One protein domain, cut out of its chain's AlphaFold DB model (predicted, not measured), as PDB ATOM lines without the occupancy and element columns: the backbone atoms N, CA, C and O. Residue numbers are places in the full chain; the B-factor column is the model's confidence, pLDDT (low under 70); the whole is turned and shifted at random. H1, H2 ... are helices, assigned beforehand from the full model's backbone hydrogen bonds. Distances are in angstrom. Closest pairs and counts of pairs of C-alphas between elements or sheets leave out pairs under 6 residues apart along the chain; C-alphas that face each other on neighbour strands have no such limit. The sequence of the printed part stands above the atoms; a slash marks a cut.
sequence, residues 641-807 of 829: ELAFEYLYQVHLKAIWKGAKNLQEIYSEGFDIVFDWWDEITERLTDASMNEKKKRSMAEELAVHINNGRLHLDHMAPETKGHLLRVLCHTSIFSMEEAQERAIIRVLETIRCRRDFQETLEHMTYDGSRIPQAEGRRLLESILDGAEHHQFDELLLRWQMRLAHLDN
ATOM      1  N   GLU A 641      82.791   8.913  -4.687       87.25
ATOM      2  CA  GLU A 641      83.526   7.865  -3.972       87.25
ATOM      3  C   GLU A 641      84.074   8.346  -2.623       87.25
ATOM      4  O   GLU A 641      83.738   7.768  -1.598       87.25
ATOM      5  N   LEU A 642      84.774   9.487  -2.607       89.56
ATOM      6  CA  LEU A 642      85.270  10.107  -1.373       89.56
ATOM      7  C   LEU A 642      84.143  10.491  -0.399       89.56
ATOM      8  O   LEU A 642      84.313  10.412   0.813       89.56
ATOM      9  N   ALA A 643      82.985  10.917  -0.914       91.50
ATOM     10  CA  ALA A 643      81.835  11.248  -0.077       91.50
ATOM     11  C   ALA A 643      81.280   9.990   0.598       91.50
ATOM     12  O   ALA A 643      81.036   9.982   1.803       91.50
ATOM     13  N   PHE A 644      81.115   8.916  -0.170       91.69
ATOM     14  CA  PHE A 644      80.682   7.632   0.357       91.69
ATOM     15  C   PHE A 644      81.675   7.088   1.392       91.69
ATOM     16  O   PHE A 644      81.266   6.703   2.488       91.69
ATOM     17  N   GLU A 645      82.968   7.142   1.066       90.62
ATOM     18  CA  GLU A 645      84.060   6.691   1.922       90.62
ATOM     19  C   GLU A 645      84.068   7.410   3.266       90.62
ATOM     20  O   GLU A 645      83.956   6.795   4.329       90.62
ATOM     21  N   TYR A 646      84.092   8.738   3.216       92.56
ATOM     22  CA  TYR A 646      84.107   9.545   4.419       92.56
ATOM     23  C   TYR A 646      82.851   9.335   5.277       92.56
ATOM     24  O   TYR A 646      82.934   9.255   6.504       92.56
ATOM     25  N   LEU A 647      81.676   9.196   4.651       92.75
ATOM     26  CA  LEU A 647      80.416   8.993   5.368       92.75
ATOM     27  C   LEU A 647      80.421   7.686   6.169       92.75
ATOM     28  O   LEU A 647      80.003   7.676   7.331       92.75
ATOM     29  N   TYR A 648      80.907   6.589   5.578       89.88
ATOM     30  CA  TYR A 648      80.976   5.320   6.294       89.88
ATOM     31  C   TYR A 648      82.117   5.304   7.318       89.88
ATOM     32  O   TYR A 648      81.937   4.707   8.379       89.88
ATOM     33  N   GLN A 649      83.253   5.970   7.070       91.62
ATOM     34  CA  GLN A 649      84.344   6.096   8.049       91.62
ATOM     35  C   GLN A 649      83.885   6.848   9.304       91.62
ATOM     36  O   GLN A 649      84.159   6.413  10.424       91.62
ATOM     37  N   VAL A 650      83.111   7.928   9.138       92.88
ATOM     38  CA  VAL A 650      82.466   8.644  10.251       92.88
ATOM     39  C   VAL A 650      81.550   7.702  11.037       92.88
ATOM     40  O   VAL A 650      81.612   7.665  12.268       92.88
ATOM     41  N   HIS A 651      80.727   6.906  10.348       92.50
ATOM     42  CA  HIS A 651      79.843   5.942  11.005       92.50
ATOM     43  C   HIS A 651      80.626   4.853  11.751       92.50
ATOM     44  O   HIS A 651      80.329   4.555  12.910       92.50
ATOM     45  N   LEU A 652      81.663   4.309  11.119       91.38
ATOM     46  CA  LEU A 652      82.518   3.283  11.692       91.38
ATOM     47  C   LEU A 652      83.236   3.787  12.946       91.38
ATOM     48  O   LEU A 652      83.178   3.129  13.982       91.38
ATOM     49  N   LYS A 653      83.857   4.971  12.886       92.62
ATOM     50  CA  LYS A 653      84.517   5.605  14.035       92.62
ATOM     51  C   LYS A 653      83.536   5.852  15.177       92.62
ATOM     52  O   LYS A 653      83.880   5.630  16.336       92.62
ATOM     53  N   ALA A 654      82.303   6.253  14.866       91.69
ATOM     54  CA  ALA A 654      81.267   6.464  15.871       91.69
ATOM     55  C   ALA A 654      80.885   5.170  16.602       91.69
ATOM     56  O   ALA A 654      80.768   5.176  17.829       91.69
ATOM     57  N   ILE A 655      80.751   4.052  15.879       91.25
ATOM     58  CA  ILE A 655      80.531   2.729  16.482       91.25
ATOM     59  C   ILE A 655      81.763   2.312  17.292       91.25
ATOM     60  O   ILE A 655      81.632   1.914  18.449       91.25
ATOM     61  N   TRP A 656      82.959   2.477  16.722       89.69
ATOM     62  CA  TRP A 656      84.222   2.109  17.356       89.69
ATOM     63  C   TRP A 656      84.445   2.819  18.684       89.69
ATOM     64  O   TRP A 656      84.903   2.201  19.637       89.69
ATOM     65  N   LYS A 657      84.134   4.114  18.768       88.81
ATOM     66  CA  LYS A 657      84.304   4.926  19.980       88.81
ATOM     67  C   LYS A 657      83.125   4.821  20.951       88.81
ATOM     68  O   LYS A 657      83.165   5.448  22.007       88.81
ATOM     69  N   GLY A 658      82.067   4.089  20.597       86.88
ATOM     70  CA  GLY A 658      80.835   4.055  21.385       86.88
ATOM     71  C   GLY A 658      80.199   5.442  21.535       86.88
ATOM     72  O   GLY A 658      79.671   5.761  22.606       86.88
ATOM     73  N   ALA A 659      80.290   6.271  20.486       87.50
ATOM     74  CA  ALA A 659      79.797   7.645  20.475       87.50
ATOM     75  C   ALA A 659      78.297   7.704  20.805       87.50
ATOM     76  O   ALA A 659      77.569   6.715  20.698       87.50
ATOM     77  N   LYS A 660      77.800   8.874  21.220       83.44
ATOM     78  CA  LYS A 660      76.355   9.037  21.475       83.44
ATOM     79  C   LYS A 660      75.574   9.352  20.209       83.44
ATOM     80  O   LYS A 660      74.390   9.041  20.132       83.44
ATOM     81  N   ASN A 661      76.211  10.024  19.257       85.69
ATOM     82  CA  ASN A 661      75.606  10.444  18.005       85.69
ATOM     83  C   ASN A 661      76.699  10.684  16.943       85.69
ATOM     84  O   ASN A 661      77.881  10.762  17.271       85.69
ATOM     85  N   LEU A 662      76.312  10.754  15.667       88.19
ATOM     86  CA  LEU A 662      77.259  10.908  14.549       88.19
ATOM     87  C   LEU A 662      77.847  12.320  14.459       88.19
ATOM     88  O   LEU A 662      78.936  12.503  13.924       88.19
ATOM     89  N   GLN A 663      77.124  13.311  14.982       88.25
ATOM     90  CA  GLN A 663      77.517  14.716  14.956       88.25
ATOM     91  C   GLN A 663      78.823  14.951  15.714       88.25
ATOM     92  O   GLN A 663      79.651  15.728  15.250       88.25
ATOM     93  N   GLU A 664      79.014  14.254  16.838       87.81
ATOM     94  CA  GLU A 664      80.247  14.283  17.631       87.81
ATOM     95  C   GLU A 664      81.468  13.960  16.762       87.81
ATOM     96  O   GLU A 664      82.366  14.789  16.641       87.81
ATOM     97  N   ILE A 665      81.439  12.823  16.063       91.19
ATOM     98  CA  ILE A 665      82.546  12.377  15.210       91.19
ATOM     99  C   ILE A 665      82.724  13.275  13.989       91.19
ATOM    100  O   ILE A 665      83.844  13.654  13.660       91.19
ATOM    101  N   TYR A 666      81.630  13.640  13.318       88.75
ATOM    102  CA  TYR A 666      81.701  14.495  12.135       88.75
ATOM    103  C   TYR A 666      82.303  15.873  12.460       88.75
ATOM    104  O   TYR A 666      83.050  16.433  11.660       88.75
ATOM    105  N   SER A 667      82.034  16.403  13.660       87.06
ATOM    106  CA  SER A 667      82.558  17.699  14.105       87.06
ATOM    107  C   SER A 667      84.068  17.725  14.373       87.06
ATOM    108  O   SER A 667      84.639  18.813  14.439       87.06
ATOM    109  N   GLU A 668      84.728  16.564  14.479       88.88
ATOM    110  CA  GLU A 668      86.193  16.475  14.577       88.88
ATOM    111  C   GLU A 668      86.882  16.915  13.272       88.88
ATOM    112  O   GLU A 668      88.017  17.385  13.296       88.88
ATOM    113  N   GLY A 669      86.182  16.828  12.138       86.88
ATOM    114  CA  GLY A 669      86.687  17.233  10.829       86.88
ATOM    115  C   GLY A 669      87.321  16.095  10.028       86.88
ATOM    116  O   GLY A 669      87.614  15.016  10.542       86.88
ATOM    117  N   PHE A 670      87.494  16.349   8.729       88.44
ATOM    118  CA  PHE A 670      87.943  15.358   7.748       88.44
ATOM    119  C   PHE A 670      89.294  14.736   8.108       88.44
ATOM    120  O   PHE A 670      89.358  13.525   8.297       88.44
ATOM    121  N   ASP A 671      90.322  15.569   8.292       90.31
ATOM    122  CA  ASP A 671      91.694  15.112   8.538       90.31
ATOM    123  C   ASP A 671      91.782  14.217   9.789       90.31
ATOM    124  O   ASP A 671      92.393  13.163   9.747       90.31
ATOM    125  N   ILE A 672      91.078  14.552  10.880       91.94
ATOM    126  CA  ILE A 672      91.128  13.776  12.138       91.94
ATOM    127  C   ILE A 672      90.456  12.400  12.004       91.94
ATOM    128  O   ILE A 672      90.825  11.431  12.675       91.94
ATOM    129  N   VAL A 673      89.404  12.297  11.196       92.38
ATOM    130  CA  VAL A 673      88.734  11.013  10.943       92.38
ATOM    131  C   VAL A 673      89.563  10.168   9.980       92.38
ATOM    132  O   VAL A 673      89.683   8.968  10.214       92.38
ATOM    133  N   PHE A 674      90.160  10.790   8.964       90.38
ATOM    134  CA  PHE A 674      91.027  10.119   8.002       90.38
ATOM    135  C   PHE A 674      92.321   9.616   8.662       90.38
ATOM    136  O   PHE A 674      92.636   8.438   8.563       90.38
ATOM    137  N   ASP A 675      92.995  10.447   9.462       92.81
ATOM    138  CA  ASP A 675      94.181  10.052  10.235       92.81
ATOM    139  C   ASP A 675      93.867   8.907  11.212       92.81
ATOM    140  O   ASP A 675      94.675   8.002  11.412       92.81
ATOM    141  N   TRP A 676      92.676   8.921  11.826       93.69
ATOM    142  CA  TRP A 676      92.231   7.818  12.681       93.69
ATOM    143  C   TRP A 676      92.055   6.515  11.894       93.69
ATOM    144  O   TRP A 676      92.376   5.446  12.417       93.69
ATOM    145  N   TRP A 677      91.528   6.598  10.671       90.31
ATOM    146  CA  TRP A 677      91.386   5.452   9.780       90.31
ATOM    147  C   TRP A 677      92.760   4.890   9.397       90.31
ATOM    148  O   TRP A 677      93.011   3.704   9.597       90.31
ATOM    149  N   ASP A 678      93.694   5.743   8.983       90.25
ATOM    150  CA  ASP A 678      95.054   5.317   8.650       90.25
ATOM    151  C   ASP A 678      95.769   4.689   9.864       90.25
ATOM    152  O   ASP A 678      96.333   3.599   9.754       90.25
ATOM    153  N   GLU A 679      95.672   5.304  11.052       89.88
ATOM    154  CA  GLU A 679      96.264   4.774  12.292       89.88
ATOM    155  C   GLU A 679      95.670   3.406  12.667       89.88
ATOM    156  O   GLU A 679      96.394   2.496  13.095       89.88
ATOM    157  N   ILE A 680      94.345   3.242  12.554       87.38
ATOM    158  CA  ILE A 680      93.691   1.985  12.929       87.38
ATOM    159  C   ILE A 680      94.026   0.876  11.932       87.38
ATOM    160  O   ILE A 680      94.329  -0.244  12.352       87.38
ATOM    161  N   THR A 681      94.043   1.187  10.637       87.50
ATOM    162  CA  THR A 681      94.399   0.246   9.575       87.50
ATOM    163  C   THR A 681      95.859  -0.179   9.688       87.50
ATOM    164  O   THR A 681      96.130  -1.381   9.659       87.50
ATOM    165  N   GLU A 682      96.796   0.751   9.904       87.44
ATOM    166  CA  GLU A 682      98.217   0.437  10.118       87.44
ATOM    167  C   GLU A 682      98.390  -0.511  11.313       87.44
ATOM    168  O   GLU A 682      99.002  -1.573  11.199       87.44
ATOM    169  N   ARG A 683      97.759  -0.204  12.452       84.69
ATOM    170  CA  ARG A 683      97.825  -1.057  13.650       84.69
ATOM    171  C   ARG A 683      97.266  -2.460  13.448       84.69
ATOM    172  O   ARG A 683      97.772  -3.411  14.050       84.69
ATOM    173  N   LEU A 684      96.185  -2.592  12.686       82.94
ATOM    174  CA  LEU A 684      95.520  -3.879  12.477       82.94
ATOM    175  C   LEU A 684      96.258  -4.737  11.440       82.94
ATOM    176  O   LEU A 684      96.315  -5.964  11.591       82.94
ATOM    177  N   THR A 685      96.874  -4.100  10.443       83.81
ATOM    178  CA  THR A 685      97.654  -4.759   9.384       83.81
ATOM    179  C   THR A 685      99.098  -5.057   9.783       83.81
ATOM    180  O   THR A 685      99.684  -5.994   9.240       83.81
ATOM    181  N   ASP A 686      99.661  -4.351  10.768       81.44
ATOM    182  CA  ASP A 686     101.012  -4.607  11.264       81.44
ATOM    183  C   ASP A 686     101.128  -6.036  11.829       81.44
ATOM    184  O   ASP A 686     100.509  -6.409  12.833       81.44
ATOM    185  N   ALA A 687     101.932  -6.867  11.162       72.50
ATOM    186  CA  ALA A 687     102.191  -8.249  11.556       72.50
ATOM    187  C   ALA A 687     103.054  -8.357  12.829       72.50
ATOM    188  O   ALA A 687     103.091  -9.413  13.456       72.50
ATOM    189  N   SER A 688     103.749  -7.281  13.211       71.12
ATOM    190  CA  SER A 688     104.563  -7.199  14.427       71.12
ATOM    191  C   SER A 688     103.763  -6.783  15.666       71.12
ATOM    192  O   SER A 688     104.230  -6.944  16.800       71.12
ATOM    193  N   MET A 689     102.540  -6.275  15.473       74.62
ATOM    194  CA  MET A 689     101.664  -5.893  16.573       74.62
ATOM    195  C   MET A 689     101.274  -7.106  17.412       74.62
ATOM    196  O   MET A 689     100.846  -8.140  16.912       74.62
ATOM    197  N   ASN A 690     101.387  -6.945  18.730       75.38
ATOM    198  CA  ASN A 690     101.044  -7.987  19.689       75.38
ATOM    199  C   ASN A 690      99.558  -8.373  19.557       75.38
ATOM    200  O   ASN A 690      98.689  -7.528  19.777       75.38
ATOM    201  N   GLU A 691      99.286  -9.652  19.293       76.69
ATOM    202  CA  GLU A 691      97.945 -10.262  19.226       76.69
ATOM    203  C   GLU A 691      97.060  -9.883  20.425       76.69
ATOM    204  O   GLU A 691      95.865  -9.631  20.287       76.69
ATOM    205  N   LYS A 692      97.651  -9.708  21.617       78.12
ATOM    206  CA  LYS A 692      96.929  -9.243  22.811       78.12
ATOM    207  C   LYS A 692      96.323  -7.842  22.642       78.12
ATOM    208  O   LYS A 692      95.257  -7.573  23.186       78.12
ATOM    209  N   LYS A 693      96.996  -6.934  21.925       82.06
ATOM    210  CA  LYS A 693      96.485  -5.578  21.661       82.06
ATOM    211  C   LYS A 693      95.348  -5.610  20.645       82.06
ATOM    212  O   LYS A 693      94.324  -4.985  20.893       82.06
ATOM    213  N   LYS A 694      95.507  -6.370  19.556       81.06
ATOM    214  CA  LYS A 694      94.456  -6.559  18.545       81.06
ATOM    215  C   LYS A 694      93.199  -7.172  19.170       81.06
ATOM    216  O   LYS A 694      92.101  -6.664  18.968       81.06
ATOM    217  N   ARG A 695      93.374  -8.158  20.054       81.12
ATOM    218  CA  ARG A 695      92.294  -8.723  20.870       81.12
ATOM    219  C   ARG A 695      91.611  -7.687  21.764       81.12
ATOM    220  O   ARG A 695      90.391  -7.600  21.765       81.12
ATOM    221  N   SER A 696      92.379  -6.884  22.502       84.38
ATOM    222  CA  SER A 696      91.806  -5.838  23.363       84.38
ATOM    223  C   SER A 696      90.946  -4.847  22.572       84.38
ATOM    224  O   SER A 696      89.945  -4.369  23.094       84.38
ATOM    225  N   MET A 697      91.322  -4.552  21.325       86.81
ATOM    226  CA  MET A 697      90.548  -3.688  20.430       86.81
ATOM    227  C   MET A 697      89.246  -4.360  19.973       86.81
ATOM    228  O   MET A 697      88.200  -3.715  19.967       86.81
ATOM    229  N   ALA A 698      89.287  -5.653  19.635       88.69
ATOM    230  CA  ALA A 698      88.099  -6.427  19.276       88.69
ATOM    231  C   ALA A 698      87.116  -6.568  20.455       88.69
ATOM    232  O   ALA A 698      85.911  -6.396  20.277       88.69
ATOM    233  N   GLU A 699      87.617  -6.802  21.674       87.81
ATOM    234  CA  GLU A 699      86.808  -6.834  22.901       87.81
ATOM    235  C   GLU A 699      86.156  -5.468  23.196       87.81
ATOM    236  O   GLU A 699      84.964  -5.408  23.505       87.81
ATOM    237  N   GLU A 700      86.898  -4.364  23.057       88.25
ATOM    238  CA  GLU A 700      86.364  -3.004  23.227       88.25
ATOM    239  C   GLU A 700      85.253  -2.708  22.206       88.25
ATOM    240  O   GLU A 700      84.160  -2.265  22.574       88.25
ATOM    241  N   LEU A 701      85.492  -3.032  20.932       90.38
ATOM    242  CA  LEU A 701      84.502  -2.877  19.869       90.38
ATOM    243  C   LEU A 701      83.238  -3.701  20.147       90.38
ATOM    244  O   LEU A 701      82.119  -3.199  20.004       90.38
ATOM    245  N   ALA A 702      83.405  -4.947  20.592       90.69
ATOM    246  CA  ALA A 702      82.300  -5.823  20.947       90.69
ATOM    247  C   ALA A 702      81.450  -5.237  22.082       90.69
ATOM    248  O   ALA A 702      80.219  -5.277  22.018       90.69
ATOM    249  N   VAL A 703      82.074  -4.643  23.104       89.06
ATOM    250  CA  VAL A 703      81.360  -3.944  24.184       89.06
ATOM    251  C   VAL A 703      80.555  -2.764  23.636       89.06
ATOM    252  O   VAL A 703      79.395  -2.591  24.016       89.06
ATOM    253  N   HIS A 704      81.114  -1.967  22.723       89.88
ATOM    254  CA  HIS A 704      80.406  -0.828  22.134       89.88
ATOM    255  C   HIS A 704      79.189  -1.255  21.299       89.88
ATOM    256  O   HIS A 704      78.096  -0.715  21.495       89.88
ATOM    257  N   ILE A 705      79.328  -2.281  20.455       89.81
ATOM    258  CA  ILE A 705      78.224  -2.846  19.656       89.81
ATOM    259  C   ILE A 705      77.151  -3.468  20.564       89.81
ATOM    260  O   ILE A 705      75.950  -3.218  20.403       89.81
ATOM    261  N   ASN A 706      77.568  -4.229  21.579       88.44
ATOM    262  CA  ASN A 706      76.652  -4.877  22.519       88.44
ATOM    263  C   ASN A 706      75.911  -3.893  23.438       88.44
ATOM    264  O   ASN A 706      74.834  -4.209  23.953       88.44
ATOM    265  N   ASN A 707      76.421  -2.676  23.599       83.75
ATOM    266  CA  ASN A 707      75.743  -1.625  24.352       83.75
ATOM    267  C   ASN A 707      74.791  -0.767  23.499       83.75
ATOM    268  O   ASN A 707      74.116   0.092  24.064       83.75
ATOM    269  N   GLY A 708      74.694  -1.025  22.186       64.12
ATOM    270  CA  GLY A 708      73.576  -0.640  21.311       64.12
ATOM    271  C   GLY A 708      73.134   0.822  21.402       64.12
ATOM    272  O   GLY A 708      72.013   1.092  21.829       64.12
ATOM    273  N   ARG A 709      74.001   1.771  21.022       61.28
ATOM    274  CA  ARG A 709      73.693   3.218  21.099       61.28
ATOM    275  C   ARG A 709      73.615   3.957  19.763       61.28
ATOM    276  O   ARG A 709      73.074   5.058  19.744       61.28
ATOM    277  N   LEU A 710      74.110   3.384  18.666       65.12
ATOM    278  CA  LEU A 710      74.135   4.032  17.349       65.12
ATOM    279  C   LEU A 710      73.411   3.203  16.286       65.12
ATOM    280  O   LEU A 710      73.218   2.009  16.474       65.12
ATOM    281  N   HIS A 711      73.022   3.856  15.190       66.19
ATOM    282  CA  HIS A 711      72.237   3.364  14.049       66.19
ATOM    283  C   HIS A 711      72.822   2.134  13.312       66.19
ATOM    284  O   HIS A 711      73.096   2.201  12.115       66.19
ATOM    285  N   LEU A 712      72.952   0.988  13.990       82.31
ATOM    286  CA  LEU A 712      73.423  -0.275  13.410       82.31
ATOM    287  C   LEU A 712      72.587  -0.683  12.179       82.31
ATOM    288  O   LEU A 712      73.120  -1.205  11.206       82.31
ATOM    289  N   ASP A 713      71.294  -0.357  12.171       82.06
ATOM    290  CA  ASP A 713      70.379  -0.659  11.064       82.06
ATOM    291  C   ASP A 713      70.704   0.041   9.733       82.06
ATOM    292  O   ASP A 713      70.185  -0.392   8.705       82.06
ATOM    293  N   HIS A 714      71.536   1.093   9.744       87.25
ATOM    294  CA  HIS A 714      71.895   1.902   8.568       87.25
ATOM    295  C   HIS A 714      73.382   1.775   8.186       87.25
ATOM    296  O   HIS A 714      73.953   2.670   7.562       87.25
ATOM    297  N   MET A 715      74.050   0.695   8.607       90.19
ATOM    298  CA  MET A 715      75.438   0.422   8.222       90.19
ATOM    299  C   MET A 715      75.526   0.021   6.748       90.19
ATOM    300  O   MET A 715      74.817  -0.883   6.310       90.19
ATOM    301  N   ALA A 716      76.433   0.644   5.994       91.44
ATOM    302  CA  ALA A 716      76.786   0.161   4.663       91.44
ATOM    303  C   ALA A 716      77.509  -1.204   4.761       91.44
ATOM    304  O   ALA A 716      78.103  -1.490   5.812       91.44
ATOM    305  N   PRO A 717      77.483  -2.047   3.713       92.12
ATOM    306  CA  PRO A 717      78.199  -3.324   3.702       92.12
ATOM    307  C   PRO A 717      79.686  -3.191   4.053       92.12
ATOM    308  O   PRO A 717      80.219  -4.018   4.787       92.12
ATOM    309  N   GLU A 718      80.330  -2.109   3.619       91.25
ATOM    310  CA  GLU A 718      81.715  -1.759   3.937       91.25
ATOM    311  C   GLU A 718      81.905  -1.584   5.449       91.25
ATOM    312  O   GLU A 718      82.799  -2.180   6.048       91.25
ATOM    313  N   THR A 719      81.008  -0.840   6.108       92.12
ATOM    314  CA  THR A 719      81.028  -0.676   7.571       92.12
ATOM    315  C   THR A 719      80.866  -2.019   8.278       92.12
ATOM    316  O   THR A 719      81.620  -2.318   9.203       92.12
ATOM    317  N   LYS A 720      79.907  -2.848   7.841       92.56
ATOM    318  CA  LYS A 720      79.665  -4.174   8.433       92.56
ATOM    319  C   LYS A 720      80.889  -5.075   8.272       92.56
ATOM    320  O   LYS A 720      81.319  -5.682   9.249       92.56
ATOM    321  N   GLY A 721      81.467  -5.129   7.071       92.88
ATOM    322  CA  GLY A 721      82.632  -5.949   6.751       92.88
ATOM    323  C   GLY A 721      83.835  -5.602   7.625       92.88
ATOM    324  O   GLY A 721      84.409  -6.492   8.256       92.88
ATOM    325  N   HIS A 722      84.144  -4.311   7.770       92.12
ATOM    326  CA  HIS A 722      85.220  -3.840   8.645       92.12
ATOM    327  C   HIS A 722      85.007  -4.210  10.111       92.12
ATOM    328  O   HIS A 722      85.925  -4.717  10.762       92.12
ATOM    329  N   LEU A 723      83.796  -3.995  10.632       91.94
ATOM    330  CA  LEU A 723      83.460  -4.366  12.006       91.94
ATOM    331  C   LEU A 723      83.630  -5.869  12.224       91.94
ATOM    332  O   LEU A 723      84.303  -6.277  13.168       91.94
ATOM    333  N   LEU A 724      83.079  -6.691  11.330       92.38
ATOM    334  CA  LEU A 724      83.191  -8.146  11.411       92.38
ATOM    335  C   LEU A 724      84.646  -8.604  11.319       92.38
ATOM    336  O   LEU A 724      85.068  -9.450  12.099       92.38
ATOM    337  N   ARG A 725      85.449  -8.013  10.431       91.69
ATOM    338  CA  ARG A 725      86.868  -8.359  10.298       91.69
ATOM    339  C   ARG A 725      87.655  -8.112  11.585       91.69
ATOM    340  O   ARG A 725      88.536  -8.901  11.918       91.69
ATOM    341  N   VAL A 726      87.352  -7.030  12.296       90.00
ATOM    342  CA  VAL A 726      87.975  -6.727  13.591       90.00
ATOM    343  C   VAL A 726      87.483  -7.694  14.665       90.00
ATOM    344  O   VAL A 726      88.297  -8.205  15.427       90.00
ATOM    345  N   LEU A 727      86.176  -7.968  14.705       89.44
ATOM    346  CA  LEU A 727      85.576  -8.881  15.680       89.44
ATOM    347  C   LEU A 727      86.051 -10.329  15.511       89.44
ATOM    348  O   LEU A 727      86.166 -11.025  16.504       89.44
ATOM    349  N   CYS A 728      86.380 -10.780  14.296       86.00
ATOM    350  CA  CYS A 728      86.868 -12.139  14.018       86.00
ATOM    351  C   CYS A 728      88.325 -12.407  14.449       86.00
ATOM    352  O   CYS A 728      88.937 -13.367  13.979       86.00
ATOM    353  N   HIS A 729      88.932 -11.559  15.278       76.69
ATOM    354  CA  HIS A 729      90.323 -11.727  15.685       76.69
ATOM    355  C   HIS A 729      90.434 -12.640  16.921       76.69
ATOM    356  O   HIS A 729      90.270 -12.177  18.048       76.69
ATOM    357  N   THR A 730      90.729 -13.931  16.706       62.84
ATOM    358  CA  THR A 730      90.756 -14.973  17.753       62.84
ATOM    359  C   THR A 730      92.167 -15.376  18.195       62.84
ATOM    360  O   THR A 730      93.132 -15.303  17.434       62.84
ATOM    361  N   SER A 731      92.297 -15.878  19.433       50.38
ATOM    362  CA  SER A 731      93.455 -16.684  19.853       50.38
ATOM    363  C   SER A 731      93.024 -17.939  20.622       50.38
ATOM    364  O   SER A 731      91.889 -18.053  21.063       50.38
ATOM    365  N   ILE A 732      93.937 -18.906  20.769       42.22
ATOM    366  CA  ILE A 732      93.683 -20.338  21.064       42.22
ATOM    367  C   ILE A 732      93.015 -20.610  22.448       42.22
ATOM    368  O   ILE A 732      92.803 -21.763  22.807       42.22
ATOM    369  N   PHE A 733      92.652 -19.591  23.247       39.69
ATOM    370  CA  PHE A 733      92.176 -19.760  24.634       39.69
ATOM    371  C   PHE A 733      91.180 -18.687  25.154       39.69
ATOM    372  O   PHE A 733      91.183 -18.398  26.355       39.69
ATOM    373  N   SER A 734      90.353 -18.045  24.319       51.81
ATOM    374  CA  SER A 734      89.379 -17.025  24.778       51.81
ATOM    375  C   SER A 734      87.933 -17.513  24.869       51.81
ATOM    376  O   SER A 734      87.461 -18.254  24.021       51.81
ATOM    377  N   MET A 735      87.219 -17.018  25.886       58.16
ATOM    378  CA  MET A 735      85.753 -16.999  25.939       58.16
ATOM    379  C   MET A 735      85.273 -15.789  25.119       58.16
ATOM    380  O   MET A 735      85.205 -14.681  25.653       58.16
ATOM    381  N   GLU A 736      85.017 -15.979  23.823       65.69
ATOM    382  CA  GLU A 736      84.695 -14.902  22.865       65.69
ATOM    383  C   GLU A 736      83.222 -14.457  22.883       65.69
ATOM    384  O   GLU A 736      82.796 -13.686  22.025       65.69
ATOM    385  N   GLU A 737      82.443 -14.842  23.899       75.69
ATOM    386  CA  GLU A 737      80.988 -14.623  23.939       75.69
ATOM    387  C   GLU A 737      80.561 -13.164  23.672       75.69
ATOM    388  O   GLU A 737      79.486 -12.889  23.140       75.69
ATOM    389  N   ALA A 738      81.367 -12.175  24.082       82.75
ATOM    390  CA  ALA A 738      81.071 -10.774  23.792       82.75
ATOM    391  C   ALA A 738      81.241 -10.450  22.299       82.75
ATOM    392  O   ALA A 738      80.389  -9.764  21.730       82.75
ATOM    393  N   GLN A 739      82.312 -10.934  21.674       86.44
ATOM    394  CA  GLN A 739      82.575 -10.734  20.250       86.44
ATOM    395  C   GLN A 739      81.548 -11.478  19.405       86.44
ATOM    396  O   GLN A 739      80.968 -10.871  18.510       86.44
ATOM    397  N   GLU A 740      81.228 -12.725  19.744       83.62
ATOM    398  CA  GLU A 740      80.215 -13.507  19.032       83.62
ATOM    399  C   GLU A 740      78.837 -12.838  19.102       83.62
ATOM    400  O   GLU A 740      78.196 -12.633  18.071       83.62
ATOM    401  N   ARG A 741      78.411 -12.361  20.283       85.38
ATOM    402  CA  ARG A 741      77.172 -11.569  20.404       85.38
ATOM    403  C   ARG A 741      77.196 -10.301  19.548       85.38
ATOM    404  O   ARG A 741      76.176  -9.945  18.958       85.38
ATOM    405  N   ALA A 742      78.338  -9.618  19.466       89.25
ATOM    406  CA  ALA A 742      78.480  -8.431  18.628       89.25
ATOM    407  C   ALA A 742      78.426  -8.782  17.132       89.25
ATOM    408  O   ALA A 742      77.768  -8.071  16.373       89.25
ATOM    409  N   ILE A 743      79.045  -9.894  16.722       89.44
ATOM    410  CA  ILE A 743      78.979 -10.434  15.358       89.44
ATOM    411  C   ILE A 743      77.527 -10.719  14.986       89.44
ATOM    412  O   ILE A 743      77.063 -10.220  13.963       89.44
ATOM    413  N   ILE A 744      76.783 -11.435  15.834       86.00
ATOM    414  CA  ILE A 744      75.365 -11.729  15.596       86.00
ATOM    415  C   ILE A 744      74.562 -10.436  15.429       86.00
ATOM    416  O   ILE A 744      73.818 -10.311  14.460       86.00
ATOM    417  N   ARG A 745      74.770  -9.425  16.281       88.38
ATOM    418  CA  ARG A 745      74.083  -8.129  16.142       88.38
ATOM    419  C   ARG A 745      74.393  -7.408  14.839       88.38
ATOM    420  O   ARG A 745      73.493  -6.806  14.263       88.38
ATOM    421  N   VAL A 746      75.642  -7.435  14.371       90.19
ATOM    422  CA  VAL A 746      75.994  -6.857  13.064       90.19
ATOM    423  C   VAL A 746      75.301  -7.642  11.953       90.19
ATOM    424  O   VAL A 746      74.687  -7.044  11.069       90.19
ATOM    425  N   LEU A 747      75.326  -8.972  12.023       87.88
ATOM    426  CA  LEU A 747      74.690  -9.844  11.041       87.88
ATOM    427  C   LEU A 747      73.163  -9.662  10.994       87.88
ATOM    428  O   LEU A 747      72.596  -9.617   9.907       87.88
ATOM    429  N   GLU A 748      72.486  -9.448  12.124       85.88
ATOM    430  CA  GLU A 748      71.038  -9.175  12.190       85.88
ATOM    431  C   GLU A 748      70.599  -7.934  11.387       85.88
ATOM    432  O   GLU A 748      69.434  -7.831  10.982       85.88
ATOM    433  N   THR A 749      71.519  -7.005  11.109       87.38
ATOM    434  CA  THR A 749      71.242  -5.803  10.301       87.38
ATOM    435  C   THR A 749      71.213  -6.073   8.797       87.38
ATOM    436  O   THR A 749      70.782  -5.210   8.032       87.38
ATOM    437  N   ILE A 750      71.641  -7.256   8.348       85.12
ATOM    438  CA  ILE A 750      71.640  -7.634   6.934       85.12
ATOM    439  C   ILE A 750      70.207  -7.709   6.404       85.12
ATOM    440  O   ILE A 750      69.328  -8.352   6.986       85.12
ATOM    441  N   ARG A 751      69.961  -7.041   5.273       81.00
ATOM    442  CA  ARG A 751      68.618  -6.917   4.685       81.00
ATOM    443  C   ARG A 751      68.377  -7.834   3.494       81.00
ATOM    444  O   ARG A 751      67.248  -8.290   3.315       81.00
ATOM    445  N   CYS A 752      69.401  -8.125   2.696       77.81
ATOM    446  CA  CYS A 752      69.270  -8.949   1.493       77.81
ATOM    447  C   CYS A 752      70.532  -9.781   1.207       77.81
ATOM    448  O   CYS A 752      71.550  -9.669   1.891       77.81
ATOM    449  N   ARG A 753      70.470 -10.630   0.172       77.62
ATOM    450  CA  ARG A 753      71.594 -11.482  -0.241       77.62
ATOM    451  C   ARG A 753      72.793 -10.652  -0.677       77.62
ATOM    452  O   ARG A 753      73.920 -11.010  -0.352       77.62
ATOM    453  N   ARG A 754      72.544  -9.578  -1.424       82.00
ATOM    454  CA  ARG A 754      73.591  -8.730  -1.982       82.00
ATOM    455  C   ARG A 754      74.334  -7.961  -0.889       82.00
ATOM    456  O   ARG A 754      75.556  -7.989  -0.878       82.00
ATOM    457  N   ASP A 755      73.607  -7.430   0.094       85.12
ATOM    458  CA  ASP A 755      74.145  -6.837   1.330       85.12
ATOM    459  C   ASP A 755      75.089  -7.798   2.071       85.12
ATOM    460  O   ASP A 755      76.214  -7.435   2.410       85.12
ATOM    461  N   PHE A 756      74.680  -9.061   2.256       86.69
ATOM    462  CA  PHE A 756      75.540 -10.072   2.882       86.69
ATOM    463  C   PHE A 756      76.803 -10.349   2.064       86.69
ATOM    464  O   PHE A 756      77.897 -10.412   2.615       86.69
ATOM    465  N   GLN A 757      76.656 -10.510   0.749       85.69
ATOM    466  CA  GLN A 757      77.779 -10.777  -0.145       85.69
ATOM    467  C   GLN A 757      78.802  -9.644  -0.125       85.69
ATOM    468  O   GLN A 757      79.978  -9.914   0.093       85.69
ATOM    469  N   GLU A 758      78.361  -8.397  -0.292       89.69
ATOM    470  CA  GLU A 758      79.252  -7.236  -0.216       89.69
ATOM    471  C   GLU A 758      79.883  -7.126   1.180       89.69
ATOM    472  O   GLU A 758      81.087  -6.918   1.287       89.69
ATOM    473  N   THR A 759      79.127  -7.392   2.252       92.38
ATOM    474  CA  THR A 759      79.666  -7.412   3.623       92.38
ATOM    475  C   THR A 759      80.826  -8.402   3.767       92.38
ATOM    476  O   THR A 759      81.862  -8.043   4.321       92.38
ATOM    477  N   LEU A 760      80.684  -9.634   3.257       90.69
ATOM    478  CA  LEU A 760      81.744 -10.650   3.303       90.69
ATOM    479  C   LEU A 760      82.971 -10.255   2.478       90.69
ATOM    480  O   LEU A 760      84.099 -10.533   2.881       90.69
ATOM    481  N   GLU A 761      82.760  -9.631   1.320       92.50
ATOM    482  CA  GLU A 761      83.857  -9.176   0.467       92.50
ATOM    483  C   GLU A 761      84.621  -8.006   1.087       92.50
ATOM    484  O   GLU A 761      85.823  -7.896   0.874       92.50
ATOM    485  N   HIS A 762      83.963  -7.183   1.904       92.50
ATOM    486  CA  HIS A 762      84.574  -6.072   2.632       92.50
ATOM    487  C   HIS A 762      85.106  -6.453   4.024       92.50
ATOM    488  O   HIS A 762      85.422  -5.577   4.828       92.50
ATOM    489  N   MET A 763      85.249  -7.749   4.339       92.56
ATOM    490  CA  MET A 763      85.885  -8.203   5.584       92.56
ATOM    491  C   MET A 763      87.416  -8.050   5.554       92.56
ATOM    492  O   MET A 763      88.166  -9.016   5.695       92.56
ATOM    493  N   THR A 764      87.890  -6.815   5.414       89.81
ATOM    494  CA  THR A 764      89.308  -6.424   5.369       89.81
ATOM    495  C   THR A 764      89.598  -5.306   6.375       89.81
ATOM    496  O   THR A 764      88.686  -4.795   7.020       89.81
ATOM    497  N   TYR A 765      90.869  -4.969   6.604       85.56
ATOM    498  CA  TYR A 765      91.245  -3.865   7.510       85.56
ATOM    499  C   TYR A 765      91.462  -2.536   6.773       85.56
ATOM    500  O   TYR A 765      91.436  -1.484   7.400       85.56
ATOM    501  N   ASP A 766      91.700  -2.591   5.464       82.12
ATOM    502  CA  ASP A 766      92.176  -1.490   4.620       82.12
ATOM    503  C   ASP A 766      91.147  -1.018   3.580       82.12
ATOM    504  O   ASP A 766      91.428  -0.129   2.785       82.12
ATOM    505  N   GLY A 767      89.960  -1.624   3.555       79.88
ATOM    506  CA  GLY A 767      88.890  -1.300   2.602       79.88
ATOM    507  C   GLY A 767      88.947  -2.113   1.313       79.88
ATOM    508  O   GLY A 767      88.041  -2.012   0.484       79.88
ATOM    509  N   SER A 768      89.971  -2.954   1.139       86.88
ATOM    510  CA  SER A 768      90.092  -3.834  -0.024       86.88
ATOM    511  C   SER A 768      89.001  -4.913  -0.046       86.88
ATOM    512  O   SER A 768      88.332  -5.172   0.956       86.88
ATOM    513  N   ARG A 769      88.805  -5.552  -1.208       91.25
ATOM    514  CA  ARG A 769      87.860  -6.669  -1.364       91.25
ATOM    515  C   ARG A 769      88.582  -8.008  -1.337       91.25
ATOM    516  O   ARG A 769      89.582  -8.185  -2.032       91.25
ATOM    517  N   ILE A 770      88.012  -8.967  -0.618       91.06
ATOM    518  CA  ILE A 770      88.405 -10.381  -0.623       91.06
ATOM    519  C   ILE A 770      87.310 -11.250  -1.253       91.06
ATOM    520  O   ILE A 770      86.154 -10.834  -1.332       91.06
ATOM    521  N   PRO A 771      87.620 -12.478  -1.709       92.56
ATOM    522  CA  PRO A 771      86.591 -13.417  -2.140       92.56
ATOM    523  C   PRO A 771      85.585 -13.723  -1.016       92.56
ATOM    524  O   PRO A 771      85.981 -13.991   0.115       92.56
ATOM    525  N   GLN A 772      84.287 -13.810  -1.338       85.25
ATOM    526  CA  GLN A 772      83.216 -14.123  -0.365       85.25
ATOM    527  C   GLN A 772      83.507 -15.365   0.491       85.25
ATOM    528  O   GLN A 772      83.196 -15.405   1.680       85.25
ATOM    529  N   ALA A 773      84.106 -16.395  -0.115       84.00
ATOM    530  CA  ALA A 773      84.458 -17.631   0.577       84.00
ATOM    531  C   ALA A 773      85.504 -17.413   1.681       84.00
ATOM    532  O   ALA A 773      85.499 -18.131   2.676       84.00
ATOM    533  N   GLU A 774      86.393 -16.435   1.515       88.62
ATOM    534  CA  GLU A 774      87.398 -16.078   2.511       88.62
ATOM    535  C   GLU A 774      86.768 -15.314   3.678       88.62
ATOM    536  O   GLU A 774      86.950 -15.720   4.822       88.62
ATOM    537  N   GLY A 775      85.927 -14.309   3.402       86.81
ATOM    538  CA  GLY A 775      85.156 -13.611   4.440       86.81
ATOM    539  C   GLY A 775      84.288 -14.568   5.262       86.81
ATOM    540  O   GLY A 775      84.279 -14.528   6.491       86.81
ATOM    541  N   ARG A 776      83.636 -15.530   4.596       84.44
ATOM    542  CA  ARG A 776      82.860 -16.578   5.270       84.44
ATOM    543  C   ARG A 776      83.716 -17.438   6.204       84.44
ATOM    544  O   ARG A 776      83.302 -17.692   7.330       84.44
ATOM    545  N   ARG A 777      84.909 -17.857   5.765       83.50
ATOM    546  CA  ARG A 777      85.835 -18.635   6.607       83.50
ATOM    547  C   ARG A 777      86.264 -17.870   7.855       83.50
ATOM    548  O   ARG A 777      86.458 -18.492   8.891       83.50
ATOM    549  N   LEU A 778      86.400 -16.545   7.771       85.44
ATOM    550  CA  LEU A 778      86.714 -15.715   8.936       85.44
ATOM    551  C   LEU A 778      85.589 -15.753   9.978       85.44
ATOM    552  O   LEU A 778      85.875 -15.942  11.157       85.44
ATOM    553  N   LEU A 779      84.324 -15.652   9.563       83.62
ATOM    554  CA  LEU A 779      83.181 -15.781  10.481       83.62
ATOM    555  C   LEU A 779      83.102 -17.177  11.108       83.62
ATOM    556  O   LEU A 779      82.946 -17.311  12.317       83.62
ATOM    557  N   GLU A 780      83.261 -18.219  10.294       79.56
ATOM    558  CA  GLU A 780      83.233 -19.611  10.758       79.56
ATOM    559  C   GLU A 780      84.411 -19.950  11.684       79.56
ATOM    560  O   GLU A 780      84.329 -20.910  12.442       79.56
ATOM    561  N   SER A 781      85.500 -19.172  11.647       78.00
ATOM    562  CA  SER A 781      86.662 -19.389  12.516       78.00
ATOM    563  C   SER A 781      86.463 -18.932  13.963       78.00
ATOM    564  O   SER A 781      87.241 -19.346  14.822       78.00
ATOM    565  N   ILE A 782      85.465 -18.078  14.221       75.56
ATOM    566  CA  ILE A 782      85.179 -17.539  15.557       75.56
ATOM    567  C   ILE A 782      83.856 -18.034  16.136       75.56
ATOM    568  O   ILE A 782      83.786 -18.214  17.338       75.56
ATOM    569  N   LEU A 783      82.833 -18.260  15.306       73.81
ATOM    570  CA  LEU A 783      81.515 -18.691  15.770       73.81
ATOM    571  C   LEU A 783      81.530 -20.180  16.143       73.81
ATOM    572  O   LEU A 783      81.530 -21.032  15.245       73.81
ATOM    573  N   ASP A 784      81.483 -20.489  17.441       66.81
ATOM    574  CA  ASP A 784      81.331 -21.855  17.951       66.81
ATOM    575  C   ASP A 784      79.983 -22.077  18.680       66.81
ATOM    576  O   ASP A 784      79.115 -21.205  18.722       66.81
ATOM    577  N   GLY A 785      79.717 -23.312  19.124       64.56
ATOM    578  CA  GLY A 785      78.616 -23.601  20.052       64.56
ATOM    579  C   GLY A 785      77.207 -23.135  19.636       64.56
ATOM    580  O   GLY A 785      76.667 -23.543  18.604       64.56
ATOM    581  N   ALA A 786      76.555 -22.353  20.506       60.94
ATOM    582  CA  ALA A 786      75.173 -21.897  20.326       60.94
ATOM    583  C   ALA A 786      75.066 -20.750  19.307       60.94
ATOM    584  O   ALA A 786      74.033 -20.580  18.658       60.94
ATOM    585  N   GLU A 787      76.137 -19.993  19.136       62.12
ATOM    586  CA  GLU A 787      76.288 -18.857  18.244       62.12
ATOM    587  C   GLU A 787      76.483 -19.332  16.798       62.12
ATOM    588  O   GLU A 787      75.892 -18.754  15.883       62.12
ATOM    589  N   HIS A 788      77.171 -20.463  16.590       64.25
ATOM    590  CA  HIS A 788      77.176 -21.179  15.308       64.25
ATOM    591  C   HIS A 788      75.761 -21.619  14.905       64.25
ATOM    592  O   HIS A 788      75.332 -21.402  13.772       64.25
ATOM    593  N   HIS A 789      74.983 -22.153  15.852       64.62
ATOM    594  CA  HIS A 789      73.582 -22.500  15.607       64.62
ATOM    595  C   HIS A 789      72.705 -21.274  15.311       64.62
ATOM    596  O   HIS A 789      71.834 -21.351  14.448       64.62
ATOM    597  N   GLN A 790      72.929 -20.134  15.977       64.81
ATOM    598  CA  GLN A 790      72.230 -18.880  15.663       64.81
ATOM    599  C   GLN A 790      72.601 -18.347  14.277       64.81
ATOM    600  O   GLN A 790      71.730 -17.862  13.558       64.81
ATOM    601  N   PHE A 791      73.870 -18.455  13.883       69.69
ATOM    602  CA  PHE A 791      74.333 -18.097  12.547       69.69
ATOM    603  C   PHE A 791      73.712 -18.992  11.470       69.69
ATOM    604  O   PHE A 791      73.193 -18.478  10.479       69.69
ATOM    605  N   ASP A 792      73.670 -20.306  11.695       72.56
ATOM    606  CA  ASP A 792      72.986 -21.255  10.817       72.56
ATOM    607  C   ASP A 792      71.479 -20.975  10.744       72.56
ATOM    608  O   ASP A 792      70.901 -20.974   9.655       72.56
ATOM    609  N   GLU A 793      70.825 -20.672  11.872       70.12
ATOM    610  CA  GLU A 793      69.420 -20.252  11.895       70.12
ATOM    611  C   GLU A 793      69.195 -18.948  11.124       70.12
ATOM    612  O   GLU A 793      68.205 -18.832  10.398       70.12
ATOM    613  N   LEU A 794      70.082 -17.962  11.270       67.62
ATOM    614  CA  LEU A 794      70.024 -16.700  10.536       67.62
ATOM    615  C   LEU A 794      70.191 -16.941   9.037       67.62
ATOM    616  O   LEU A 794      69.360 -16.471   8.260       67.62
ATOM    617  N   LEU A 795      71.181 -17.740   8.632       67.81
ATOM    618  CA  LEU A 795      71.380 -18.160   7.246       67.81
ATOM    619  C   LEU A 795      70.147 -18.880   6.697       67.81
ATOM    620  O   LEU A 795      69.708 -18.568   5.591       67.81
ATOM    621  N   LEU A 796      69.542 -19.788   7.466       67.06
ATOM    622  CA  LEU A 796      68.336 -20.516   7.069       67.06
ATOM    623  C   LEU A 796      67.123 -19.576   6.950       67.06
ATOM    624  O   LEU A 796      66.377 -19.638   5.972       67.06
ATOM    625  N   ARG A 797      66.934 -18.652   7.905       65.25
ATOM    626  CA  ARG A 797      65.890 -17.608   7.860       65.25
ATOM    627  C   ARG A 797      66.084 -16.674   6.672       65.25
ATOM    628  O   ARG A 797      65.096 -16.279   6.050       65.25
ATOM    629  N   TRP A 798      67.322 -16.324   6.340       62.88
ATOM    630  CA  TRP A 798      67.636 -15.521   5.163       62.88
ATOM    631  C   TRP A 798      67.385 -16.295   3.880       62.88
ATOM    632  O   TRP A 798      66.713 -15.764   3.007       62.88
ATOM    633  N   GLN A 799      67.823 -17.549   3.774       60.19
ATOM    634  CA  GLN A 799      67.528 -18.411   2.626       60.19
ATOM    635  C   GLN A 799      66.017 -18.549   2.407       60.19
ATOM    636  O   GLN A 799      65.551 -18.426   1.277       60.19
ATOM    637  N   MET A 800      65.235 -18.697   3.482       58.53
ATOM    638  CA  MET A 800      63.771 -18.712   3.416       58.53
ATOM    639  C   MET A 800      63.170 -17.356   3.007       58.53
ATOM    640  O   MET A 800      62.256 -17.327   2.184       58.53
ATOM    641  N   ARG A 801      63.672 -16.224   3.529       52.72
ATOM    642  CA  ARG A 801      63.229 -14.870   3.122       52.72
ATOM    643  C   ARG A 801      63.574 -14.551   1.669       52.72
ATOM    644  O   ARG A 801      62.752 -13.961   0.976       52.72
ATOM    645  N   LEU A 802      64.762 -14.937   1.218       46.47
ATOM    646  CA  LEU A 802      65.268 -14.700  -0.132       46.47
ATOM    647  C   LEU A 802      64.516 -15.548  -1.158       46.47
ATOM    648  O   LEU A 802      64.044 -15.001  -2.147       46.47
ATOM    649  N   ALA A 803      64.254 -16.825  -0.858       50.22
ATOM    650  CA  ALA A 803      63.384 -17.668  -1.680       50.22
ATOM    651  C   ALA A 803      61.946 -17.117  -1.789       50.22
ATOM    652  O   ALA A 803      61.253 -17.365  -2.775       50.22
ATOM    653  N   HIS A 804      61.483 -16.356  -0.792       40.97
ATOM    654  CA  HIS A 804      60.183 -15.684  -0.828       40.97
ATOM    655  C   HIS A 804      60.193 -14.366  -1.622       40.97
ATOM    656  O   HIS A 804      59.149 -13.981  -2.149       40.97
ATOM    657  N   LEU A 805      61.340 -13.681  -1.697       35.81
ATOM    658  CA  LEU A 805      61.529 -12.427  -2.436       35.81
ATOM    659  C   LEU A 805      61.801 -12.672  -3.927       35.81
ATOM    660  O   LEU A 805      61.233 -11.960  -4.747       35.81
ATOM    661  N   ASP A 806      62.542 -13.728  -4.274       37.97
ATOM    662  CA  ASP A 806      62.778 -14.159  -5.664       37.97
ATOM    663  C   ASP A 806      61.487 -14.644  -6.367       37.97
ATOM    664  O   ASP A 806      61.420 -14.699  -7.593       37.97
ATOM    665  N   ASN A 807      60.443 -14.978  -5.595       35.41
ATOM    666  CA  ASN A 807      59.134 -15.436  -6.083       35.41
ATOM    667  C   ASN A 807      58.053 -14.338  -6.120       35.41
ATOM    668  O   ASN A 807      56.898 -14.625  -6.447       35.41
TER     669      ASN A 807
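What this domain is: This is residues 641 to 807 of the 829 residues of an uncharacterized protein of Gammaproteobacteria bacterium (UniProt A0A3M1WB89). An all-helix body is built round the short helix H5, which sits in its middle with H1, H4, H6 and H7 packed on it from different sides. Beyond H1, H2 and H3 make one end of the longest axis, and the long last helix H9 makes the other end beyond H6, while H4 crosses the ends of H1 and H5 and H8 packs on H7. The printed part has 167 residues with nine named helices, H1 to H9 in order along the chain, and no named strand. The whole is compact, with a radius of gyration of the C-alphas of 15.7 A, and rounded, spanning 46 by 40 by 30 A.

Where its parts are: H1, residues 641 to 656, begins at C-alpha 641 at (83.526, 7.865, -3.972) and is 22.1 A long from first to last C-alpha. H2, residues 662 to 666, is 6.2 A long. H3, residues 670 to 685, measures 22.4 A, and H4, residues 691 to 706, measures 22.2 A. H5, residues 717 to 727, runs 15.1 A from C-alpha 717 at (78.199, -3.324, 3.702). H6, residues 737 to 748, is 16.3 A long. H7, residues 753 to 761, is 12.5 A long, and H8, residues 772 to 780, is 12.4 A long. H9, residues 785 to 805, is the longest helix at 30.4 A and ends at C-alpha 805 at (61.529, -12.427, -2.436).

How they stand to each other: H1 touches H2 with residues 650 to 654 alone, and their closest C-alphas, those of Ala 654 and Ile 665, are 6.1 A apart. H1 and H3 touch, closest at the C-alphas of Val 650 and Val 673, 6.7 A; they run the same way at a steep tilt of 69 degrees, only just short of about perpendicular. H1 touches H4 with residues 655 to 656 alone, about perpendicular at 89 degrees, with the C-alphas of Trp 656 and Leu 701 closest at 5.6 A. H1 and H5 touch at the C-alphas of Leu 652 and Thr 719, 5.9 A apart, and run the same way at a tilt of 37 degrees, only just steep. H4 touches H5 with residues 697 to 702 alone, closest at the C-alphas of Ala 698 and Leu 727, 5.0 A. H4 and H6 touch with 17 pairs of C-alphas within 8 A, closest at Ala 702 and Gln 739, 5.0 A. H5 and H6 form a helical hairpin, opposite ways at a shallow tilt of 11 degrees, with the C-alphas of Leu 727 and Gln 739 closest at 5.8 A. H5 and H7 touch at the C-alphas of Pro 717 and Thr 759, 4.3 A apart, at a steep tilt of 50 degrees. H7 and H8 touch about perpendicular at 81 degrees, closest at the C-alphas of Leu 760 and Gly 775, 4.7 A. H9 touches H6 with residues 787 to 794 alone, the same way at a shallow tilt of 2 degrees, with the C-alphas of Glu 740 and Glu 787 closest at 6.7 A. H5 and H9 are apart. In H1 to H8 every O i to N i+4 pair is within hydrogen-bond range; in H9 it is 16 of 17.

The domain as a whole: The two C-alphas farthest apart, those of Ser 688 and Asn 807, are 50.5 A apart. The printed part has no cut and no long link. The links H4 to H5, H5 to H6 and H7 to H8 are short, and the other five are tight. The mean pLDDT of the printed part is 80.9; residues 708 to 711, 730 to 736, 784 to 791 and 794 to 807 are under 70, and H9 has a mean of 60.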